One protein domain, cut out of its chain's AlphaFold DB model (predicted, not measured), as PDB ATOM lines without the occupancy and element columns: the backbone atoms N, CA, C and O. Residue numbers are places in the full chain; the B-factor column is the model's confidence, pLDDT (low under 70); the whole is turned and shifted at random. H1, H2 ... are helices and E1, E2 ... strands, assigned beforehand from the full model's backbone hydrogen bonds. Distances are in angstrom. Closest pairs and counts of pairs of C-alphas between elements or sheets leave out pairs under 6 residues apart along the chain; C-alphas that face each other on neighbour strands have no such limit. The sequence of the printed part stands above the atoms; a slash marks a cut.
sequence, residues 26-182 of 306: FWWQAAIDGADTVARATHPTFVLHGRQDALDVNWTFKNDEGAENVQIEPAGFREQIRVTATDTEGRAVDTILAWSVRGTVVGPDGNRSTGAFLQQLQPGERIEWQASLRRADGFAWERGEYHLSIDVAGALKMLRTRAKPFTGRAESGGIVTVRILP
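This is residues 26 to 182 of the 306 residues of an uncharacterized protein of Acidobacteria bacterium (UniProt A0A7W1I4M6). Two strongly twisted sheets lie partly face to face as an elongated sandwich, strands at 36 degrees to each other: E1, E4, E7, E8, E9 and E11 in one, E2, E3, E13, E12 and E6 in the other. The small sheet E5 E10 and much of the stretch 157 to 172 lie at one end, and the short helices H1 and H2 meet toward that end. The printed part has 157 residues, with two named helices and thirteen named strands in the order E1 to E5, H1, E6 to E12, H2, E13; the class is mostly strand. The first sheet is branched, its neighbour pairs antiparallel; the second runs E2, E3, E13, E12, E6 and is mixed. The whole is compact, with a radius of gyration of the C-alphas of 16.2 A and spans of 48 by 28 by 28 A.

E1, residues 26 to 32, is antiparallel to E4, residues 55 to 63, with N 29 and O 60 2.8 A apart. On the other side of E4 is E11, residues 126 to 135, antiparallel, with N 57 and O 131 at 2.7 A. E7, residues 95 to 99 (N 96 to O 134, 2.8 A), and E8, residues 104 to 106 (N 106 to O 126, 2.8 A), are antiparallel neighbours on E11's other side. E8 forms a hairpin with E9, residues 112 to 114 (N 105 to O 113, 2.8 A). In the facing sheet, E2, residues 36 to 38, forms a hairpin with E3, residues 45 to 49 (N 36 to O 47, 2.9 A). E3 is parallel to E13, residues 173 to 181 (N 46 to O 177, 2.8 A). E12, residues 144 to 151, is antiparallel to E13 (N 146 to O 178, 2.8 A) and to E6, residues 82 to 87 (N 84 to O 149, 2.9 A). E5, residues 70 to 72, is antiparallel to E10, residues 119 to 121 (N 72 to O 119, 2.8 A). H1, residues 74 to 79, is on the branched sheet at a height of 9.1 A, over none of its strands, but only just: 2 of its 6 C-alphas fall on E11. H1 touches H2, residues 153 to 156, the closest C-alphas being those of Phe 77 and Ala 155, 4.7 A. Every O i to N i+4 pair of H1 is within hydrogen-bond range; H2 is too short for one.

E1 begins at C-alpha 26 (43.457, 48.055, 33.223) and is 20.8 A long. E4 measures 25.7 A, E11 28.6 A and E12 22.5 A. E13 measures 26.0 A, ending at C-alpha 181 (48.920, 57.741, 65.040).

The C-alphas of Arg 162 and Pro 182 are farthest apart, 50.6 A. The printed part has no cut, and the link from H2 to E13 is long, 16 residues. Mean pLDDT of the printed part is 88.6; residues 39 to 42, 66, 101 and 116 are under 70.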
ATOM      1  N   PHE A  26      44.457  47.942  32.171       86.88
ATOM      2  CA  PHE A  26      43.457  48.055  33.223       86.88
ATOM      3  C   PHE A  26      44.171  48.168  34.564       86.88
ATOM      4  O   PHE A  26      44.876  47.248  34.979       86.88
ATOM      5  N   TRP A  27      44.002  49.291  35.250       88.94
ATOM      6  CA  TRP A  27      44.650  49.529  36.537       88.94
ATOM      7  C   TRP A  27      43.626  49.824  37.617       88.94
ATOM      8  O   TRP A  27      42.459  50.119  37.346       88.94
ATOM      9  N   TRP A  28      44.074  49.724  38.860       90.56
ATOM     10  CA  TRP A  28      43.242  49.980  40.019       90.56
ATOM     11  C   TRP A  28      43.987  50.808  41.058       90.56
ATOM     12  O   TRP A  28      45.211  50.902  41.053       90.56
ATOM     13  N   GLN A  29      43.227  51.433  41.945       88.81
ATOM     14  CA  GLN A  29      43.734  52.227  43.051       88.81
ATOM     15  C   GLN A  29      42.817  52.057  44.259       88.81
ATOM     16  O   GLN A  29      41.598  51.976  44.117       88.81
ATOM     17  N   ALA A  30      43.411  52.050  45.449       87.94
ATOM     18  CA  ALA A  30      42.702  52.154  46.716       87.94
ATOM     19  C   ALA A  30      43.097  53.457  47.425       87.94
ATOM     20  O   ALA A  30      44.272  53.828  47.447       87.94
ATOM     21  N   ALA A  31      42.121  54.143  48.010       87.25
ATOM     22  CA  ALA A  31      42.314  55.308  48.866       87.25
ATOM     23  C   ALA A  31      41.535  55.114  50.167       87.25
ATOM     24  O   ALA A  31      40.388  54.674  50.128       87.25
ATOM     25  N   ILE A  32      42.136  55.438  51.309       86.94
ATOM     26  CA  ILE A  32      41.467  55.320  52.609       86.94
ATOM     27  C   ILE A  32      40.840  56.662  52.975       86.94
ATOM     28  O   ILE A  32      41.525  57.686  52.996       86.94
ATOM     29  N   ASP A  33      39.537  56.661  53.241       81.56
ATOM     30  CA  ASP A  33      38.801  57.857  53.634       81.56
ATOM     31  C   ASP A  33      39.289  58.383  54.992       81.56
ATOM     32  O   ASP A  33      39.642  57.625  55.897       81.56
ATOM     33  N   GLY A  34      39.352  59.706  55.122       74.69
ATOM     34  CA  GLY A  34      39.846  60.380  56.324       74.69
ATOM     35  C   GLY A  34      41.351  60.247  56.595       74.69
ATOM     36  O   GLY A  34      41.810  60.769  57.616       74.69
ATOM     37  N   ALA A  35      42.114  59.590  55.715       80.62
ATOM     38  CA  ALA A  35      43.562  59.483  55.831       80.62
ATOM     39  C   ALA A  35      44.293  60.647  55.149       80.62
ATOM     40  O   ALA A  35      43.995  61.020  54.014       80.62
ATOM     41  N   ASP A  36      45.330  61.151  55.811       78.19
ATOM     42  CA  ASP A  36      46.333  61.988  55.163       78.19
ATOM     43  C   ASP A  36      47.228  61.081  54.313       78.19
ATOM     44  O   ASP A  36      47.713  60.050  54.787       78.19
ATOM     45  N   THR A  37      47.455  61.430  53.045       73.12
ATOM     46  CA  THR A  37      48.330  60.620  52.189       73.12
ATOM     47  C   THR A  37      49.724  61.217  52.124       73.12
ATOM     48  O   THR A  37      49.909  62.360  51.703       73.12
ATOM     49  N   VAL A  38      50.729  60.429  52.496       71.69
ATOM     50  CA  VAL A  38      52.130  60.825  52.341       71.69
ATOM     51  C   VAL A  38      52.562  60.450  50.926       71.69
ATOM     52  O   VAL A  38      52.806  59.284  50.618       71.69
ATOM     53  N   ALA A  39      52.592  61.439  50.033       50.72
ATOM     54  CA  ALA A  39      52.978  61.229  48.641       50.72
ATOM     55  C   ALA A  39      54.453  60.794  48.514       50.72
ATOM     56  O   ALA A  39      55.307  61.310  49.236       50.72
ATOM     57  N   ARG A  40      54.736  59.963  47.490       51.47
ATOM     58  CA  ARG A  40      56.061  59.626  46.899       51.47
ATOM     59  C   ARG A  40      56.746  58.306  47.283       51.47
ATOM     60  O   ARG A  40      57.938  58.167  47.022       51.47
ATOM     61  N   ALA A  41      56.038  57.316  47.810       51.84
ATOM     62  CA  ALA A  41      56.596  55.966  47.937       51.84
ATOM     63  C   ALA A  41      55.971  55.009  46.911       51.84
ATOM     64  O   ALA A  41      54.800  55.145  46.566       51.84
ATOM     65  N   THR A  42      56.745  54.017  46.460       66.44
ATOM     66  CA  THR A  42      56.288  52.883  45.628       66.44
ATOM     67  C   THR A  42      55.126  52.116  46.276       66.44
ATOM     68  O   THR A  42      54.364  51.447  45.588       66.44
ATOM     69  N   HIS A  43      54.970  52.261  47.596       77.31
ATOM     70  CA  HIS A  43      53.844  51.780  48.386       77.31
ATOM     71  C   HIS A  43      53.199  52.986  49.084       77.31
ATOM     72  O   HIS A  43      53.864  53.628  49.906       77.31
ATOM     73  N   PRO A  44      51.945  53.351  48.772       84.50
ATOM     74  CA  PRO A  44      51.293  54.490  49.408       84.50
ATOM     75  C   PRO A  44      51.196  54.270  50.918       84.50
ATOM     76  O   PRO A  44      50.882  53.175  51.390       84.50
ATOM     77  N   THR A  45      51.460  55.331  51.674       89.69
ATOM     78  CA  THR A  45      51.260  55.345  53.122       89.69
ATOM     79  C   THR A  45      50.111  56.284  53.462       89.69
ATOM     80  O   THR A  45      50.186  57.488  53.205       89.69
ATOM     81  N   PHE A  46      49.064  55.721  54.055       89.75
ATOM     82  CA  PHE A  46      47.913  56.437  54.591       89.75
ATOM     83  C   PHE A  46      48.101  56.636  56.086       89.75
ATOM     84  O   PHE A  46      48.349  55.681  56.822       89.75
ATOM     85  N   VAL A  47      47.991  57.875  56.543       89.25
ATOM     86  CA  VAL A  47      48.101  58.229  57.953       89.25
ATOM     87  C   VAL A  47      46.711  58.533  58.491       89.25
ATOM     88  O   VAL A  47      46.039  59.463  58.053       89.25
ATOM     89  N   LEU A  48      46.283  57.725  59.451       87.25
ATOM     90  CA  LEU A  48      45.056  57.886  60.217       87.25
ATOM     91  C   LEU A  48      45.403  58.255  61.654       87.25
ATOM     92  O   LEU A  48      46.538  58.111  62.111       87.25
ATOM     93  N   HIS A  49      44.406  58.720  62.392       85.19
ATOM     94  CA  HIS A  49      44.604  59.187  63.755       85.19
ATOM     95  C   HIS A  49      43.490  58.707  64.671       85.19
ATOM     96  O   HIS A  49      42.308  58.882  64.373       85.19
ATOM     97  N   GLY A  50      43.891  58.164  65.815       84.69
ATOM     98  CA  GLY A  50      42.980  57.618  66.807       84.69
ATOM     99  C   GLY A  50      42.418  56.257  66.404       84.69
ATOM    100  O   GLY A  50      42.739  55.705  65.354       84.69
ATOM    101  N   ARG A  51      41.575  55.710  67.277       89.25
ATOM    102  CA  ARG A  51      40.907  54.420  67.087       89.25
ATOM    103  C   ARG A  51      40.001  54.453  65.849       89.25
ATOM    104  O   ARG A  51      39.194  55.371  65.730       89.25
ATOM    105  N   GLN A  52      40.100  53.442  64.983       91.81
ATOM    106  CA  GLN A  52      39.219  53.272  63.821       91.81
ATOM    107  C   GLN A  52      38.414  51.983  63.963       91.81
ATOM    108  O   GLN A  52      38.991  50.904  64.034       91.81
ATOM    109  N   ASP A  53      37.086  52.057  63.967       91.44
ATOM    110  CA  ASP A  53      36.260  50.838  64.000       91.44
ATOM    111  C   ASP A  53      36.231  50.121  62.631       91.44
ATOM    112  O   ASP A  53      35.932  48.930  62.544       91.44
ATOM    113  N   ALA A  54      36.579  50.831  61.554       94.31
ATOM    114  CA  ALA A  54      36.796  50.300  60.212       94.31
ATOM    115  C   ALA A  54      37.790  51.186  59.446       94.31
ATOM    116  O   ALA A  54      37.941  52.362  59.768       94.31
ATOM    117  N   LEU A  55      38.432  50.634  58.418       94.06
ATOM    118  CA  LEU A  55      39.128  51.411  57.394       94.06
ATOM    119  C   LEU A  55      38.203  51.502  56.180       94.06
ATOM    120  O   LEU A  55      37.962  50.495  55.514       94.06
ATOM    121  N   ASP A  56      37.655  52.683  55.911       91.50
ATOM    122  CA  ASP A  56      36.790  52.894  54.753       91.50
ATOM    123  C   ASP A  56      37.647  53.140  53.512       91.50
ATOM    124  O   ASP A  56      38.407  54.101  53.435       91.50
ATOM    125  N   VAL A  57      37.554  52.237  52.543       91.81
ATOM    126  CA  VAL A  57      38.390  52.198  51.346       91.81
ATOM    127  C   VAL A  57      37.547  52.529  50.119       91.81
ATOM    128  O   VAL A  57      36.565  51.849  49.811       91.81
ATOM    129  N   ASN A  58      37.970  53.557  49.392       90.31
ATOM    130  CA  ASN A  58      37.490  53.904  48.065       90.31
ATOM    131  C   ASN A  58      38.363  53.209  47.020       90.31
ATOM    132  O   ASN A  58      39.573  53.425  46.955       90.31
ATOM    133  N   TRP A  59      37.733  52.377  46.207       92.00
ATOM    134  CA  TRP A  59      38.347  51.590  45.154       92.00
ATOM    135  C   TRP A  59      38.018  52.202  43.804       92.00
ATOM    136  O   TRP A  59      36.848  52.399  43.484       92.00
ATOM    137  N   THR A  60      39.041  52.432  42.996       91.75
ATOM    138  CA  THR A  60      38.908  52.905  41.623       91.75
ATOM    139  C   THR A  60      39.491  51.856  40.699       91.75
ATOM    140  O   THR A  60      40.632  51.457  40.889       91.75
ATOM    141  N   PHE A  61      38.748  51.443  39.679       92.06
ATOM    142  CA  PHE A  61      39.263  50.609  38.594       92.06
ATOM    143  C   PHE A  61      39.060  51.351  37.277       92.06
ATOM    144  O   PHE A  61      37.938  51.759  36.979       92.06
ATOM    145  N   LYS A  62      40.124  51.566  36.502       92.12
ATOM    146  CA  LYS A  62      40.077  52.365  35.272       92.12
ATOM    147  C   LYS A  62      40.395  51.507  34.056       92.12
ATOM    148  O   LYS A  62      41.373  50.760  34.049       92.12
ATOM    149  N   ASN A  63      39.587  51.684  33.014       91.94
ATOM    150  CA  ASN A  63      39.902  51.222  31.675       91.94
ATOM    151  C   ASN A  63      40.704  52.316  30.959       91.94
ATOM    152  O   ASN A  63      40.193  53.416  30.756       91.94
ATOM    153  N   ASP A  64      41.974  52.076  30.644       88.44
ATOM    154  CA  ASP A  64      42.830  53.126  30.091       88.44
ATOM    155  C   ASP A  64      42.471  53.473  28.634       88.44
ATOM    156  O   ASP A  64      41.813  52.701  27.935       88.44
ATOM    157  N   GLU A  65      42.898  54.642  28.157       73.31
ATOM    158  CA  GLU A  65      42.428  55.246  26.892       73.31
ATOM    159  C   GLU A  65      42.741  54.416  25.628       73.31
ATOM    160  O   GLU A  65      42.130  54.624  24.583       73.31
ATOM    161  N   GLY A  66      43.648  53.436  25.716       68.69
ATOM    162  CA  GLY A  66      44.013  52.532  24.617       68.69
ATOM    163  C   GLY A  66      43.348  51.149  24.640       68.69
ATOM    164  O   GLY A  66      43.732  50.286  23.851       68.69
ATOM    165  N   ALA A  67      42.424  50.886  25.565       73.19
ATOM    166  CA  ALA A  67      41.809  49.571  25.732       73.19
ATOM    167  C   ALA A  67      40.538  49.370  24.889       73.19
ATOM    168  O   ALA A  67      39.940  50.315  24.388       73.19
ATOM    169  N   GLU A  68      40.105  48.117  24.722       86.25
ATOM    170  CA  GLU A  68      38.746  47.829  24.249       86.25
ATOM    171  C   GLU A  68      37.728  48.047  25.381       86.25
ATOM    172  O   GLU A  68      38.088  48.147  26.553       86.25
ATOM    173  N   ASN A  69      36.439  48.065  25.042       91.31
ATOM    174  CA  ASN A  69      35.366  48.130  26.030       91.31
ATOM    175  C   ASN A  69      35.421  46.913  26.959       91.31
ATOM    176  O   ASN A  69      35.257  45.773  26.507       91.31
ATOM    177  N   VAL A  70      35.607  47.167  28.251       92.38
ATOM    178  CA  VAL A  70      35.708  46.131  29.278       92.38
ATOM    179  C   VAL A  70      34.351  45.949  29.942       92.38
ATOM    180  O   VAL A  70      33.736  46.900  30.412       92.38
ATOM    181  N   GLN A  71      33.879  44.711  29.994       93.56
ATOM    182  CA  GLN A  71      32.679  44.321  30.720       93.56
ATOM    183  C   GLN A  71      33.066  43.774  32.094       93.56
ATOM    184  O   GLN A  71      33.948  42.917  32.208       93.56
ATOM    185  N   ILE A  72      32.374  44.262  33.120       91.06
ATOM    186  CA  ILE A  72      32.554  43.883  34.520       91.06
ATOM    187  C   ILE A  72      31.203  43.460  35.085       91.06
ATOM    188  O   ILE A  72      30.220  44.191  34.974       91.06
ATOM    189  N   GLU A  73      31.157  42.300  35.733       90.94
ATOM    190  CA  GLU A  73      30.036  41.904  36.583       90.94
ATOM    191  C   GLU A  73      30.328  42.332  38.034       90.94
ATOM    192  O   GLU A  73      31.156  41.701  38.698       90.94
ATOM    193  N   PRO A  74      29.684  43.392  38.565       87.62
ATOM    194  CA  PRO A  74      30.095  44.000  39.834       87.62
ATOM    195  C   PRO A  74      30.060  43.068  41.048       87.62
ATOM    196  O   PRO A  74      30.881  43.210  41.951       87.62
ATOM    197  N   ALA A  75      29.086  42.158  41.127       86.69
ATOM    198  CA  ALA A  75      28.931  41.271  42.278       86.69
ATOM    199  C   ALA A  75      30.096  40.280  42.365       86.69
ATOM    200  O   ALA A  75      30.891  40.364  43.299       86.69
ATOM    201  N   GLY A  76      30.258  39.446  41.336       90.50
ATOM    202  CA  GLY A  76      31.342  38.475  41.291       90.50
ATOM    203  C   GLY A  76      32.723  39.132  41.325       90.50
ATOM    204  O   GLY A  76      33.588  38.668  42.058       90.50
ATOM    205  N   PHE A  77      32.923  40.259  40.627       91.56
ATOM    206  CA  PHE A  77      34.220  40.949  40.620       91.56
ATOM    207  C   PHE A  77      34.675  41.328  42.038       91.56
ATOM    208  O   PHE A  77      35.809  41.055  42.426       91.56
ATOM    209  N   ARG A  78      33.774  41.902  42.845       92.06
ATOM    210  CA  ARG A  78      34.055  42.311  44.231       92.06
ATOM    211  C   ARG A  78      34.324  41.127  45.157       92.06
ATOM    212  O   ARG A  78      35.175  41.223  46.036       92.06
ATOM    213  N   GLU A  79      33.636  40.008  44.947       92.56
ATOM    214  CA  GLU A  79      33.825  38.774  45.720       92.56
ATOM    215  C   GLU A  79      35.175  38.099  45.474       92.56
ATOM    216  O   GLU A  79      35.563  37.227  46.250       92.56
ATOM    217  N   GLN A  80      35.902  38.486  44.425       95.75
ATOM    218  CA  GLN A  80      37.238  37.969  44.132       95.75
ATOM    219  C   GLN A  80      38.372  38.854  44.661       95.75
ATOM    220  O   GLN A  80      39.529  38.443  44.599       95.75
ATOM    221  N   ILE A  81      38.068  40.042  45.188       94.88
ATOM    222  CA  ILE A  81      39.077  40.913  45.796       94.88
ATOM    223  C   ILE A  81      39.415  40.371  47.184       94.88
ATOM    224  O   ILE A  81      38.528  40.046  47.983       94.88
ATOM    225  N   ARG A  82      40.707  40.249  47.476       95.88
ATOM    226  CA  ARG A  82      41.219  39.807  48.774       95.88
ATOM    227  C   ARG A  82      42.084  40.903  49.366       95.88
ATOM    228  O   ARG A  82      42.903  41.504  48.678       95.88
ATOM    229  N   VAL A  83      41.886  41.151  50.653       96.12
ATOM    230  CA  VAL A  83      42.721  42.055  51.437       96.12
ATOM    231  C   VAL A  83      43.198  41.272  52.644       96.12
ATOM    232  O   VAL A  83      42.392  40.708  53.379       96.12
ATOM    233  N   THR A  84      44.509  41.206  52.818       96.56
ATOM    234  CA  THR A  84      45.136  40.661  54.023       96.56
ATOM    235  C   THR A  84      45.864  41.786  54.730       96.56
ATOM    236  O   THR A  84      46.383  42.694  54.080       96.56
ATOM    237  N   ALA A  85      45.863  41.761  56.058       97.38
ATOM    238  CA  ALA A  85      46.522  42.768  56.869       97.38
ATOM    239  C   ALA A  85      47.571  42.101  57.754       97.38
ATOM    240  O   ALA A  85      47.319  41.042  58.331       97.38
ATOM    241  N   THR A  86      48.731  42.731  57.881       97.69
ATOM    242  CA  THR A  86      49.728  42.393  58.898       97.69
ATOM    243  C   THR A  86      50.055  43.617  59.736       97.69
ATOM    244  O   THR A  86      49.981  44.743  59.243       97.69
ATOM    245  N   ASP A  87      50.379  43.420  61.010       95.19
ATOM    246  CA  ASP A  87      50.880  44.492  61.876       95.19
ATOM    247  C   ASP A  87      52.403  44.694  61.729       95.19
ATOM    248  O   ASP A  87      53.070  44.016  60.943       95.19
ATOM    249  N   THR A  88      52.975  45.616  62.509       89.25
ATOM    250  CA  THR A  88      54.423  45.906  62.522       89.25
ATOM    251  C   THR A  88      55.310  44.726  62.897       89.25
ATOM    252  O   THR A  88      56.499  44.735  62.590       89.25
ATOM    253  N   GLU A  89      54.768  43.736  63.604       92.69
ATOM    254  CA  GLU A  89      55.490  42.521  63.988       92.69
ATOM    255  C   GLU A  89      55.341  41.422  62.921       92.69
ATOM    256  O   GLU A  89      55.861  40.320  63.084       92.69
ATOM    257  N   GLY A  90      54.636  41.709  61.819       92.69
ATOM    258  CA  GLY A  90      54.337  40.755  60.757       92.69
ATOM    259  C   GLY A  90      53.234  39.763  61.122       92.69
ATOM    260  O   GLY A  90      53.031  38.791  60.392       92.69
ATOM    261  N   ARG A  91      52.508  39.974  62.228       96.25
ATOM    262  CA  ARG A  91      51.401  39.097  62.626       96.25
ATOM    263  C   ARG A  91      50.200  39.365  61.737       96.25
ATOM    264  O   ARG A  91      49.850  40.519  61.497       96.25
ATOM    265  N   ALA A  92      49.559  38.296  61.274       96.81
ATOM    266  CA  ALA A  92      48.325  38.404  60.511       96.81
ATOM    267  C   ALA A  92      47.210  39.007  61.376       96.81
ATOM    268  O   ALA A  92      46.999  38.599  62.519       96.81
ATOM    269  N   VAL A  93      46.495  39.972  60.807       97.12
ATOM    270  CA  VAL A  93      45.270  40.545  61.357       97.12
ATOM    271  C   VAL A  93      44.137  40.074  60.461       97.12
ATOM    272  O   VAL A  93      44.062  40.462  59.293       97.12
ATOM    273  N   ASP A  94      43.261  39.223  60.988       95.94
ATOM    274  CA  ASP A  94      42.114  38.740  60.228       95.94
ATOM    275  C   ASP A  94      41.172  39.901  59.908       95.94
ATOM    276  O   ASP A  94      40.841  40.712  60.778       95.94
ATOM    277  N   THR A  95      40.721  39.987  58.656       96.38
ATOM    278  CA  THR A  95      39.882  41.094  58.189       96.38
ATOM    279  C   THR A  95      38.612  40.624  57.496       96.38
ATOM    280  O   THR A  95      38.542  39.539  56.924       96.38
ATOM    281  N   ILE A  96      37.593  41.477  57.542       96.31
ATOM    282  CA  ILE A  96      36.325  41.335  56.834       96.31
ATOM    283  C   ILE A  96      36.161  42.569  55.952       96.31
ATOM    284  O   ILE A  96      36.159  43.698  56.449       96.31
ATOM    285  N   LEU A  97      35.998  42.354  54.647       95.62
ATOM    286  CA  LEU A  97      35.736  43.410  53.672       95.62
ATOM    287  C   LEU A  97      34.234  43.469  53.359       95.62
ATOM    288  O   LEU A  97      33.678  42.530  52.792       95.62
ATOM    289  N   ALA A  98      33.581  44.576  53.712       94.31
ATOM    290  CA  ALA A  98      32.149  44.785  53.496       94.31
ATOM    291  C   ALA A  98      31.897  45.908  52.478       94.31
ATOM    292  O   ALA A  98      32.233  47.061  52.725       94.31
ATOM    293  N   TRP A  99      31.278  45.595  51.339       92.00
ATOM    294  CA  TRP A  99      31.007  46.567  50.271       92.00
ATOM    295  C   TRP A  99      29.743  47.390  50.556       92.00
ATOM    296  O   TRP A  99      28.680  46.818  50.788       92.00
ATOM    297  N   SER A 100      29.835  48.723  50.504       77.75
ATOM    298  CA  SER A 100      28.755  49.625  50.942       77.75
ATOM    299  C   SER A 100      27.893  50.206  49.811       77.75
ATOM    300  O   SER A 100      26.769  50.628  50.076       77.75
ATOM    301  N   VAL A 101      28.353  50.216  48.549       67.69
ATOM    302  CA  VAL A 101      27.650  50.911  47.442       67.69
ATOM    303  C   VAL A 101      27.606  50.089  46.146       67.69
ATOM    304  O   VAL A 101      28.448  49.222  45.888       67.69
ATOM    305  N   ARG A 102      26.606  50.377  45.296       73.25
ATOM    306  CA  ARG A 102      26.620  50.032  43.863       73.25
ATOM    307  C   ARG A 102      27.725  50.834  43.161       73.25
ATOM    308  O   ARG A 102      27.963  51.983  43.510       73.25
ATOM    309  N   GLY A 103      28.398  50.238  42.180       80.12
ATOM    310  CA  GLY A 103      29.480  50.926  41.464       80.12
ATOM    311  C   GLY A 103      29.006  52.181  40.762       80.12
ATOM    312  O   GLY A 103      27.959  52.154  40.110       80.12
ATOM    313  N   THR A 104      29.784  53.252  40.899       86.75
ATOM    314  CA  THR A 104      29.590  54.487  40.139       86.75
ATOM    315  C   THR A 104      30.573  54.491  38.981       86.75
ATOM    316  O   THR A 104      31.778  54.542  39.209       86.75
ATOM    317  N   VAL A 105      30.074  54.443  37.749       88.94
ATOM    318  CA  VAL A 105      30.895  54.698  36.564       88.94
ATOM    319  C   VAL A 105      31.100  56.201  36.457       88.94
ATOM    320  O   VAL A 105      30.137  56.968  36.535       88.94
ATOM    321  N   VAL A 106      32.349  56.614  36.288       88.19
ATOM    322  CA  VAL A 106      32.740  58.001  36.071       88.19
ATOM    323  C   VAL A 106      33.402  58.121  34.705       88.19
ATOM    324  O   VAL A 106      34.438  57.499  34.450       88.19
ATOM    325  N   GLY A 107      32.782  58.928  33.847       87.31
ATOM    326  CA  GLY A 107      33.261  59.252  32.512       87.31
ATOM    327  C   GLY A 107      34.549  60.081  32.520       87.31
ATOM    328  O   GLY A 107      34.921  60.653  33.556       87.31
ATOM    329  N   PRO A 108      35.234  60.191  31.368       83.56
ATOM    330  CA  PRO A 108      36.420  61.040  31.223       83.56
ATOM    331  C   PRO A 108      36.114  62.532  31.444       83.56
ATOM    332  O   PRO A 108      36.974  63.277  31.902       83.56
ATOM    333  N   ASP A 109      34.877  62.954  31.187       83.50
ATOM    334  CA  ASP A 109      34.342  64.297  31.447       83.50
ATOM    335  C   ASP A 109      33.867  64.503  32.901       83.50
ATOM    336  O   ASP A 109      33.435  65.594  33.272       83.50
ATOM    337  N   GLY A 110      33.948  63.465  33.739       84.62
ATOM    338  CA  GLY A 110      33.498  63.484  35.129       84.62
ATOM    339  C   GLY A 110      32.013  63.169  35.328       84.62
ATOM    340  O   GLY A 110      31.565  63.144  36.479       84.62
ATOM    341  N   ASN A 111      31.254  62.884  34.264       84.88
ATOM    342  CA  ASN A 111      29.855  62.484  34.388       84.88
ATOM    343  C   ASN A 111      29.727  61.161  35.148       84.88
ATOM    344  O   ASN A 111      30.496  60.226  34.933       84.88
ATOM    345  N   ARG A 112      28.750  61.080  36.058       89.38
ATOM    346  CA  ARG A 112      28.565  59.934  36.960       89.38
ATOM    347  C   ARG A 112      27.294  59.168  36.616       89.38
ATOM    348  O   ARG A 112      26.226  59.766  36.507       89.38
ATOM    349  N   SER A 113      27.386  57.844  36.524       85.69
ATOM    350  CA  SER A 113      26.226  56.958  36.387       85.69
ATOM    351  C   SER A 113      26.313  55.777  37.353       85.69
ATOM    352  O   SER A 113      27.386  55.242  37.622       85.69
ATOM    353  N   THR A 114      25.177  55.374  37.921       81.19
ATOM    354  CA  THR A 114      25.100  54.246  38.862       81.19
ATOM    355  C   THR A 114      24.331  53.096  38.233       81.19
ATOM    356  O   THR A 114      23.166  53.264  37.870       81.19
ATOM    357  N   GLY A 115      24.945  51.915  38.148       70.19
ATOM    358  CA  GLY A 115      24.333  50.713  37.574       70.19
ATOM    359  C   GLY A 115      24.429  49.511  38.512       70.19
ATOM    360  O   GLY A 115      25.448  49.309  39.171       70.19
ATOM    361  N   ALA A 116      23.364  48.706  38.591       62.00
ATOM    362  CA  ALA A 116      23.329  47.485  39.411       62.00
ATOM    363  C   ALA A 116      23.754  46.213  38.651       62.00
ATOM    364  O   ALA A 116      24.102  45.220  39.283       62.00
ATOM    365  N   PHE A 117      23.722  46.247  37.318       70.62
ATOM    366  CA  PHE A 117      23.974  45.102  36.437       70.62
ATOM    367  C   PHE A 117      25.283  45.287  35.662       70.62
ATOM    368  O   PHE A 117      25.945  46.307  35.853       70.62
ATOM    369  N   LEU A 118      25.650  44.297  34.834       74.88
ATOM    370  CA  LEU A 118      26.846  44.276  33.979       74.88
ATOM    371  C   LEU A 118      27.239  45.691  33.520       74.88
ATOM    372  O   LEU A 118      26.481  46.346  32.803       74.88
ATOM    373  N   GLN A 119      28.405  46.158  33.959       83.50
ATOM    374  CA  GLN A 119      28.901  47.487  33.625       83.50
ATOM    375  C   GLN A 119      29.883  47.370  32.469       83.50
ATOM    376  O   GLN A 119      30.797  46.547  32.499       83.50
ATOM    377  N   GLN A 120      29.675  48.184  31.442       90.38
ATOM    378  CA  GLN A 120      30.599  48.311  30.328       90.38
ATOM    379  C   GLN A 120      31.390  49.600  30.522       90.38
ATOM    380  O   GLN A 120      30.802  50.675  30.483       90.38
ATOM    381  N   LEU A 121      32.696  49.472  30.735       91.62
ATOM    382  CA  LEU A 121      33.626  50.590  30.820       91.62
ATOM    383  C   LEU A 121      34.216  50.862  29.441       91.62
ATOM    384  O   LEU A 121      34.933  50.025  28.878       91.62
ATOM    385  N   GLN A 122      33.917  52.035  28.899       92.12
ATOM    386  CA  GLN A 122      34.574  52.582  27.717       92.12
ATOM    387  C   GLN A 122      36.019  52.990  28.056       92.12
ATOM    388  O   GLN A 122      36.374  53.120  29.232       92.12
ATOM    389  N   PRO A 123      36.882  53.196  27.051       91.75
ATOM    390  CA  PRO A 123      38.235  53.690  27.282       91.75
ATOM    391  C   PRO A 123      38.201  55.063  27.960       91.75
ATOM    392  O   PRO A 123      37.423  55.937  27.583       91.75
ATOM    393  N   GLY A 124      39.030  55.244  28.985       88.19
ATOM    394  CA  GLY A 124      39.066  56.448  29.816       88.19
ATOM    395  C   GLY A 124      38.054  56.460  30.969       88.19
ATOM    396  O   GLY A 124      38.239  57.233  31.914       88.19
ATOM    397  N   GLU A 125      37.035  55.597  30.951       92.81
ATOM    398  CA  GLU A 125      36.085  55.469  32.057       92.81
ATOM    399  C   GLU A 125      36.685  54.700  33.235       92.81
ATOM    400  O   GLU A 125      37.564  53.840  33.102       92.81
ATOM    401  N   ARG A 126      36.162  54.991  34.423       92.88
ATOM    402  CA  ARG A 126      36.497  54.267  35.649       92.88
ATOM    403  C   ARG A 126      35.249  53.908  36.428       92.88
ATOM    404  O   ARG A 126      34.233  54.584  36.325       92.88
ATOM    405  N   ILE A 127      35.355  52.884  37.254       92.75
ATOM    406  CA  ILE A 127      34.347  52.519  38.239       92.75
ATOM    407  C   ILE A 127      34.885  52.787  39.642       92.75
ATOM    408  O   ILE A 127      36.009  52.409  39.970       92.75
ATOM    409  N   GLU A 128      34.071  53.455  40.452       91.56
ATOM    410  CA  GLU A 128      34.341  53.775  41.852       91.56
ATOM    411  C   GLU A 128      33.426  52.918  42.750       91.56
ATOM    412  O   GLU A 128      32.197  52.906  42.590       91.56
ATOM    413  N   TRP A 129      34.021  52.199  43.704       92.00
ATOM    414  CA  TRP A 129      33.333  51.441  44.754       92.00
ATOM    415  C   TRP A 129      33.837  51.844  46.133       92.00
ATOM    416  O   TRP A 129      34.984  52.241  46.293       92.00
ATOM    417  N   GLN A 130      33.002  51.649  47.146       90.00
ATOM    418  CA  GLN A 130      33.390  51.834  48.537       90.00
ATOM    419  C   GLN A 130      33.205  50.525  49.310       90.00
ATOM    420  O   GLN A 130      32.225  49.796  49.105       90.00
ATOM    421  N   ALA A 131      34.161  50.228  50.184       93.62
ATOM    422  CA  ALA A 131      34.109  49.110  51.111       93.62
ATOM    423  C   ALA A 131      34.678  49.507  52.471       93.62
ATOM    424  O   ALA A 131      35.593  50.315  52.548       93.62
ATOM    425  N   SER A 132      34.181  48.887  53.530       94.00
ATOM    426  CA  SER A 132      34.713  49.020  54.882       94.00
ATOM    427  C   SER A 132      35.504  47.766  55.235       94.00
ATOM    428  O   SER A 132      34.961  46.658  55.205       94.00
ATOM    429  N   LEU A 133      36.777  47.930  55.588       96.75
ATOM    430  CA  LEU A 133      37.636  46.862  56.090       96.75
ATOM    431  C   LEU A 133      37.617  46.868  57.623       96.75
ATOM    432  O   LEU A 133      38.063  47.816  58.273       96.75
ATOM    433  N   ARG A 134      37.091  45.802  58.216       96.56
ATOM    434  CA  ARG A 134      37.017  45.614  59.673       96.56
ATOM    435  C   ARG A 134      37.907  44.462  60.093       96.56
ATOM    436  O   ARG A 134      38.155  43.567  59.291       96.56
ATOM    437  N   ARG A 135      38.355  44.453  61.346       96.75
ATOM    438  CA  ARG A 135      38.997  43.261  61.906       96.75
ATOM    439  C   ARG A 135      37.935  42.195  62.175       96.75
ATOM    440  O   ARG A 135      36.844  42.511  62.650       96.75
ATOM    441  N   ALA A 136      38.237  40.944  61.846       96.31
ATOM    442  CA  ALA A 136      37.312  39.827  62.034       96.31
ATOM    443  C   ALA A 136      37.089  39.494  63.516       96.31
ATOM    444  O   ALA A 136      36.031  38.997  63.889       96.31
ATOM    445  N   ASP A 137      38.067  39.827  64.360       94.88
ATOM    446  CA  ASP A 137      38.016  39.682  65.817       94.88
ATOM    447  C   ASP A 137      37.102  40.713  66.517       94.88
ATOM    448  O   ASP A 137      36.903  40.640  67.729       94.88
ATOM    449  N   GLY A 138      36.533  41.669  65.774       93.50
ATOM    450  CA  GLY A 138      35.647  42.710  66.298       93.50
ATOM    451  C   GLY A 138      36.359  43.839  67.048       93.50
ATOM    452  O   GLY A 138      35.697  44.783  67.486       93.50
ATOM    453  N   PHE A 139      37.687  43.788  67.185       93.81
ATOM    454  CA  PHE A 139      38.454  44.896  67.738       93.81
ATOM    455  C   PHE A 139      38.572  46.035  66.724       93.81
ATOM    456  O   PHE A 139      38.476  45.859  65.510       93.81
ATOM    457  N   ALA A 140      38.805  47.236  67.242       92.69
ATOM    458  CA  ALA A 140      39.134  48.372  66.401       92.69
ATOM    459  C   ALA A 140      40.583  48.285  65.900       92.69
ATOM    460  O   ALA A 140      41.446  47.607  66.473       92.69
ATOM    461  N   TRP A 141      40.861  49.018  64.832       93.75
ATOM    462  CA  TRP A 141      42.217  49.340  64.429       93.75
ATOM    463  C   TRP A 141      42.769  50.386  65.396       93.75
ATOM    464  O   TRP A 141      42.251  51.503  65.509       93.75
ATOM    465  N   GLU A 142      43.801  50.000  66.133       91.44
ATOM    466  CA  GLU A 142      44.440  50.853  67.128       91.44
ATOM    467  C   GLU A 142      45.766  51.400  66.611       91.44
ATOM    468  O   GLU A 142      46.208  51.074  65.507       91.44
ATOM    469  N   ARG A 143      46.401  52.257  67.417       92.75
ATOM    470  CA  ARG A 143      47.701  52.848  67.104       92.75
ATOM    471  C   ARG A 143      48.683  51.767  66.650       92.75
ATOM    472  O   ARG A 143      48.918  50.802  67.366       92.75
ATOM    473  N   GLY A 144      49.318  51.998  65.513       94.00
ATOM    474  CA  GLY A 144      50.252  51.049  64.928       94.00
ATOM    475  C   GLY A 144      50.482  51.340  63.458       94.00
ATOM    476  O   GLY A 144      49.952  52.303  62.906       94.00
ATOM    477  N   GLU A 145      51.288  50.502  62.834       95.81
ATOM    478  CA  GLU A 145      51.437  50.465  61.389       95.81
ATOM    479  C   GLU A 145      50.986  49.090  60.900       95.81
ATOM    480  O   GLU A 145      51.275  48.069  61.522       95.81
ATOM    481  N   TYR A 146      50.209  49.097  59.825       96.81
ATOM    482  CA  TYR A 146      49.618  47.912  59.233       96.81
ATOM    483  C   TYR A 146      49.959  47.886  57.752       96.81
ATOM    484  O   TYR A 146      49.840  48.904  57.066       96.81
ATOM    485  N   HIS A 147      50.336  46.723  57.245       96.06
ATOM    486  CA  HIS A 147      50.554  46.506  55.824       96.06
ATOM    487  C   HIS A 147      49.363  45.744  55.262       96.06
ATOM    488  O   HIS A 147      49.082  44.614  55.654       96.06
ATOM    489  N   LEU A 148      48.643  46.383  54.348       96.25
ATOM    490  CA  LEU A 148      47.527  45.791  53.635       96.25
ATOM    491  C   LEU A 148      48.041  45.258  52.301       96.25
ATOM    492  O   LEU A 148      48.443  46.035  51.434       96.25
ATOM    493  N   SER A 149      48.028  43.940  52.131       95.25
ATOM    494  CA  SER A 149      48.267  43.306  50.839       95.25
ATOM    495  C   SER A 149      46.932  43.076  50.145       95.25
ATOM    496  O   SER A 149      46.027  42.431  50.682       95.25
ATOM    497  N   ILE A 150      46.812  43.654  48.957       95.12
ATOM    498  CA  ILE A 150      45.615  43.638  48.128       95.12
ATOM    499  C   ILE A 150      45.884  42.722  46.938       95.12
ATOM    500  O   ILE A 150      46.833  42.949  46.188       95.12
ATOM    501  N   ASP A 151      45.024  41.728  46.746       95.31
ATOM    502  CA  ASP A 151      45.028  40.829  45.594       95.31
ATOM    503  C   ASP A 151      43.709  40.975  44.826       95.31
ATOM    504  O   ASP A 151      42.613  40.777  45.360       95.31
ATOM    505  N   VAL A 152      43.829  41.346  43.552       95.25
ATOM    506  CA  VAL A 152      42.722  41.487  42.601       95.25
ATOM    507  C   VAL A 152      42.842  40.504  41.434       95.25
ATOM    508  O   VAL A 152      42.040  40.562  40.503       95.25
ATOM    509  N   ALA A 153      43.797  39.569  41.452       94.62
ATOM    510  CA  ALA A 153      44.040  38.631  40.357       94.62
ATOM    511  C   ALA A 153      42.795  37.802  40.013       94.62
ATOM    512  O   ALA A 153      42.501  37.566  38.839       94.62
ATOM    513  N   GLY A 154      42.042  37.371  41.030       95.50
ATOM    514  CA  GLY A 154      40.769  36.673  40.843       95.50
ATOM    515  C   GLY A 154      39.730  37.546  40.135       95.50
ATOM    516  O   GLY A 154      39.066  37.085  39.208       95.50
ATOM    517  N   ALA A 155      39.641  38.821  40.518       94.19
ATOM    518  CA  ALA A 155      38.699  39.776  39.943       94.19
ATOM    519  C   ALA A 155      39.040  40.079  38.477       94.19
ATOM    520  O   ALA A 155      38.166  40.060  37.611       94.19
ATOM    521  N   LEU A 156      40.327  40.247  38.159       92.50
ATOM    522  CA  LEU A 156      40.796  40.487  36.791       92.50
ATOM    523  C   LEU A 156      40.441  39.347  35.824       92.50
ATOM    524  O   LEU A 156      40.118  39.604  34.667       92.50
ATOM    525  N   LYS A 157      40.411  38.091  36.291       94.38
ATOM    526  CA  LYS A 157      39.971  36.937  35.477       94.38
ATOM    527  C   LYS A 157      38.495  37.012  35.075       94.38
ATOM    528  O   LYS A 157      38.073  36.288  34.169       94.38
ATOM    529  N   MET A 158      37.701  37.860  35.727       93.94
ATOM    530  CA  MET A 158      36.290  38.074  35.401       93.94
ATOM    531  C   MET A 158      36.077  39.124  34.313       93.94
ATOM    532  O   MET A 158      34.992  39.177  33.740       93.94
ATOM    533  N   LEU A 159      37.098  39.919  33.986       93.38
ATOM    534  CA  LEU A 159      37.003  40.923  32.933       93.38
ATOM    535  C   LEU A 159      36.749  40.262  31.575       93.38
ATOM    536  O   LEU A 159      37.319  39.210  31.244       93.38
ATOM    537  N   ARG A 160      35.881  40.884  30.775       93.75
ATOM    538  CA  ARG A 160      35.564  40.429  29.419       93.75
ATOM    539  C   ARG A 160      35.675  41.565  28.408       93.75
ATOM    540  O   ARG A 160      35.301  42.691  28.708       93.75
ATOM    541  N   THR A 161      36.110  41.258  27.190       92.06
ATOM    542  CA  THR A 161      36.008  42.130  26.012       92.06
ATOM    543  C   THR A 161      35.296  41.360  24.909       92.06
ATOM    544  O   THR A 161      35.666  40.232  24.584       92.06
ATOM    545  N   ARG A 162      34.206  41.915  24.360       89.62
ATOM    546  CA  ARG A 162      33.383  41.245  23.326       89.62
ATOM    547  C   ARG A 162      33.045  39.780  23.685       89.62
ATOM    548  O   ARG A 162      33.209  38.880  22.863       89.62
ATOM    549  N   ALA A 163      32.627  39.546  24.934       89.12
ATOM    550  CA  ALA A 163      32.336  38.230  25.522       89.12
ATOM    551  C   ALA A 163      33.521  37.239  25.656       89.12
ATOM    552  O   ALA A 163      33.324  36.110  26.100       89.12
ATOM    553  N   LYS A 164      34.757  37.641  25.340       92.75
ATOM    554  CA  LYS A 164      35.979  36.851  25.573       92.75
ATOM    555  C   LYS A 164      36.704  37.326  26.834       92.75
ATOM    556  O   LYS A 164      36.510  38.473  27.223       92.75
ATOM    557  N   PRO A 165      37.524  36.490  27.496       93.12
ATOM    558  CA  PRO A 165      38.393  36.940  28.584       93.12
ATOM    559  C   PRO A 165      39.269  38.123  28.161       93.12
ATOM    560  O   PRO A 165      39.810  38.118  27.056       93.12
ATOM    561  N   PHE A 166      39.416  39.120  29.035       90.31
ATOM    562  CA  PHE A 166      40.345  40.229  28.818       90.31
ATOM    563  C   PHE A 166      41.788  39.706  28.748       90.31
ATOM    564  O   PHE A 166      42.229  38.977  29.635       90.31
ATOM    565  N   THR A 167      42.522  40.085  27.702       88.31
ATOM    566  CA  THR A 167      43.925  39.680  27.473       88.31
ATOM    567  C   THR A 167      44.903  40.853  27.548       88.31
ATOM    568  O   THR A 167      46.056  40.717  27.141       88.31
ATOM    569  N   GLY A 168      44.442  42.027  27.987       86.69
ATOM    570  CA  GLY A 168      45.295  43.196  28.166       86.69
ATOM    571  C   GLY A 168      46.166  43.095  29.419       86.69
ATOM    572  O   GLY A 168      46.122  42.120  30.171       86.69
ATOM    573  N   ARG A 169      46.972  44.130  29.646       89.00
ATOM    574  CA  ARG A 169      47.821  44.230  30.838       89.00
ATOM    575  C   ARG A 169      46.987  44.724  32.018       89.00
ATOM    576  O   ARG A 169      46.148  45.606  31.845       89.00
ATOM    577  N   ALA A 170      47.238  44.182  33.204       87.88
ATOM    578  CA  ALA A 170      46.592  44.634  34.428       87.88
ATOM    579  C   ALA A 170      47.456  44.368  35.666       87.88
ATOM    580  O   ALA A 170      48.215  43.399  35.698       87.88
ATOM    581  N   GLU A 171      47.322  45.216  36.684       85.81
ATOM    582  CA  GLU A 171      48.001  45.045  37.974       85.81
ATOM    583  C   GLU A 171      47.214  44.085  38.866       85.81
ATOM    584  O   GLU A 171      46.088  44.377  39.259       85.81
ATOM    585  N   SER A 172      47.804  42.937  39.207       91.31
ATOM    586  CA  SER A 172      47.123  41.882  39.966       91.31
ATOM    587  C   SER A 172      47.048  42.126  41.470       91.31
ATOM    588  O   SER A 172      46.309  41.423  42.151       91.31
ATOM    589  N   GLY A 173      47.787  43.095  42.002       91.94
ATOM    590  CA  GLY A 173      47.811  43.371  43.430       91.94
ATOM    591  C   GLY A 173      48.806  44.458  43.807       91.94
ATOM    592  O   GLY A 173      49.500  45.003  42.951       91.94
ATOM    593  N   GLY A 174      48.835  44.802  45.089       91.06
ATOM    594  CA  GLY A 174      49.636  45.902  45.614       91.06
ATOM    595  C   GLY A 174      49.701  45.888  47.135       91.06
ATOM    596  O   GLY A 174      48.925  45.195  47.797       91.06
ATOM    597  N   ILE A 175      50.643  46.648  47.689       91.19
ATOM    598  CA  ILE A 175      50.801  46.809  49.137       91.19
ATOM    599  C   ILE A 175      50.548  48.266  49.497       91.19
ATOM    600  O   ILE A 175      51.098  49.179  48.879       91.19
ATOM    601  N   VAL A 176      49.730  48.462  50.522       91.50
ATOM    602  CA  VAL A 176      49.394  49.759  51.096       91.50
ATOM    603  C   VAL A 176      49.786  49.754  52.567       91.50
ATOM    604  O   VAL A 176      49.448  48.824  53.291       91.50
ATOM    605  N   THR A 177      50.454  50.804  53.032       93.94
ATOM    606  CA  THR A 177      50.764  50.966  54.455       93.94
ATOM    607  C   THR A 177      49.744  51.895  55.104       93.94
ATOM    608  O   THR A 177      49.452  52.973  54.587       93.94
ATOM    609  N   VAL A 178      49.219  51.505  56.262       94.56
ATOM    610  CA  VAL A 178      48.303  52.306  57.079       94.56
ATOM    611  C   VAL A 178      48.948  52.567  58.426       94.56
ATOM    612  O   VAL A 178      49.197  51.644  59.193       94.56
ATOM    613  N   ARG A 179      49.210  53.833  58.733       93.56
ATOM    614  CA  ARG A 179      49.791  54.266  60.006       93.56
ATOM    615  C   ARG A 179      48.726  54.956  60.831       93.56
ATOM    616  O   ARG A 179      48.261  56.027  60.467       93.56
ATOM    617  N   ILE A 180      48.365  54.361  61.957       91.94
ATOM    618  CA  ILE A 180      47.431  54.935  62.919       91.94
ATOM    619  C   ILE A 180      48.243  55.595  64.030       91.94
ATOM    620  O   ILE A 180      48.879  54.934  64.852       91.94
ATOM    621  N   LEU A 181      48.236  56.923  64.047       88.62
ATOM    622  CA  LEU A 181      48.920  57.741  65.040       88.62
ATOM    623  C   LEU A 181      47.982  58.091  66.207       88.62
ATOM    624  O   LEU A 181      46.758  58.080  66.057       88.62
ATOM    625  N   PRO A 182      48.517  58.425  67.395       80.56
ATOM    626  CA  PRO A 182      47.701  59.005  68.457       80.56
ATOM    627  C   PRO A 182      47.106  60.366  68.032       80.56
ATOM    628  O   PRO A 182      47.655  61.068  67.181       80.56
TER     629      PRO A 182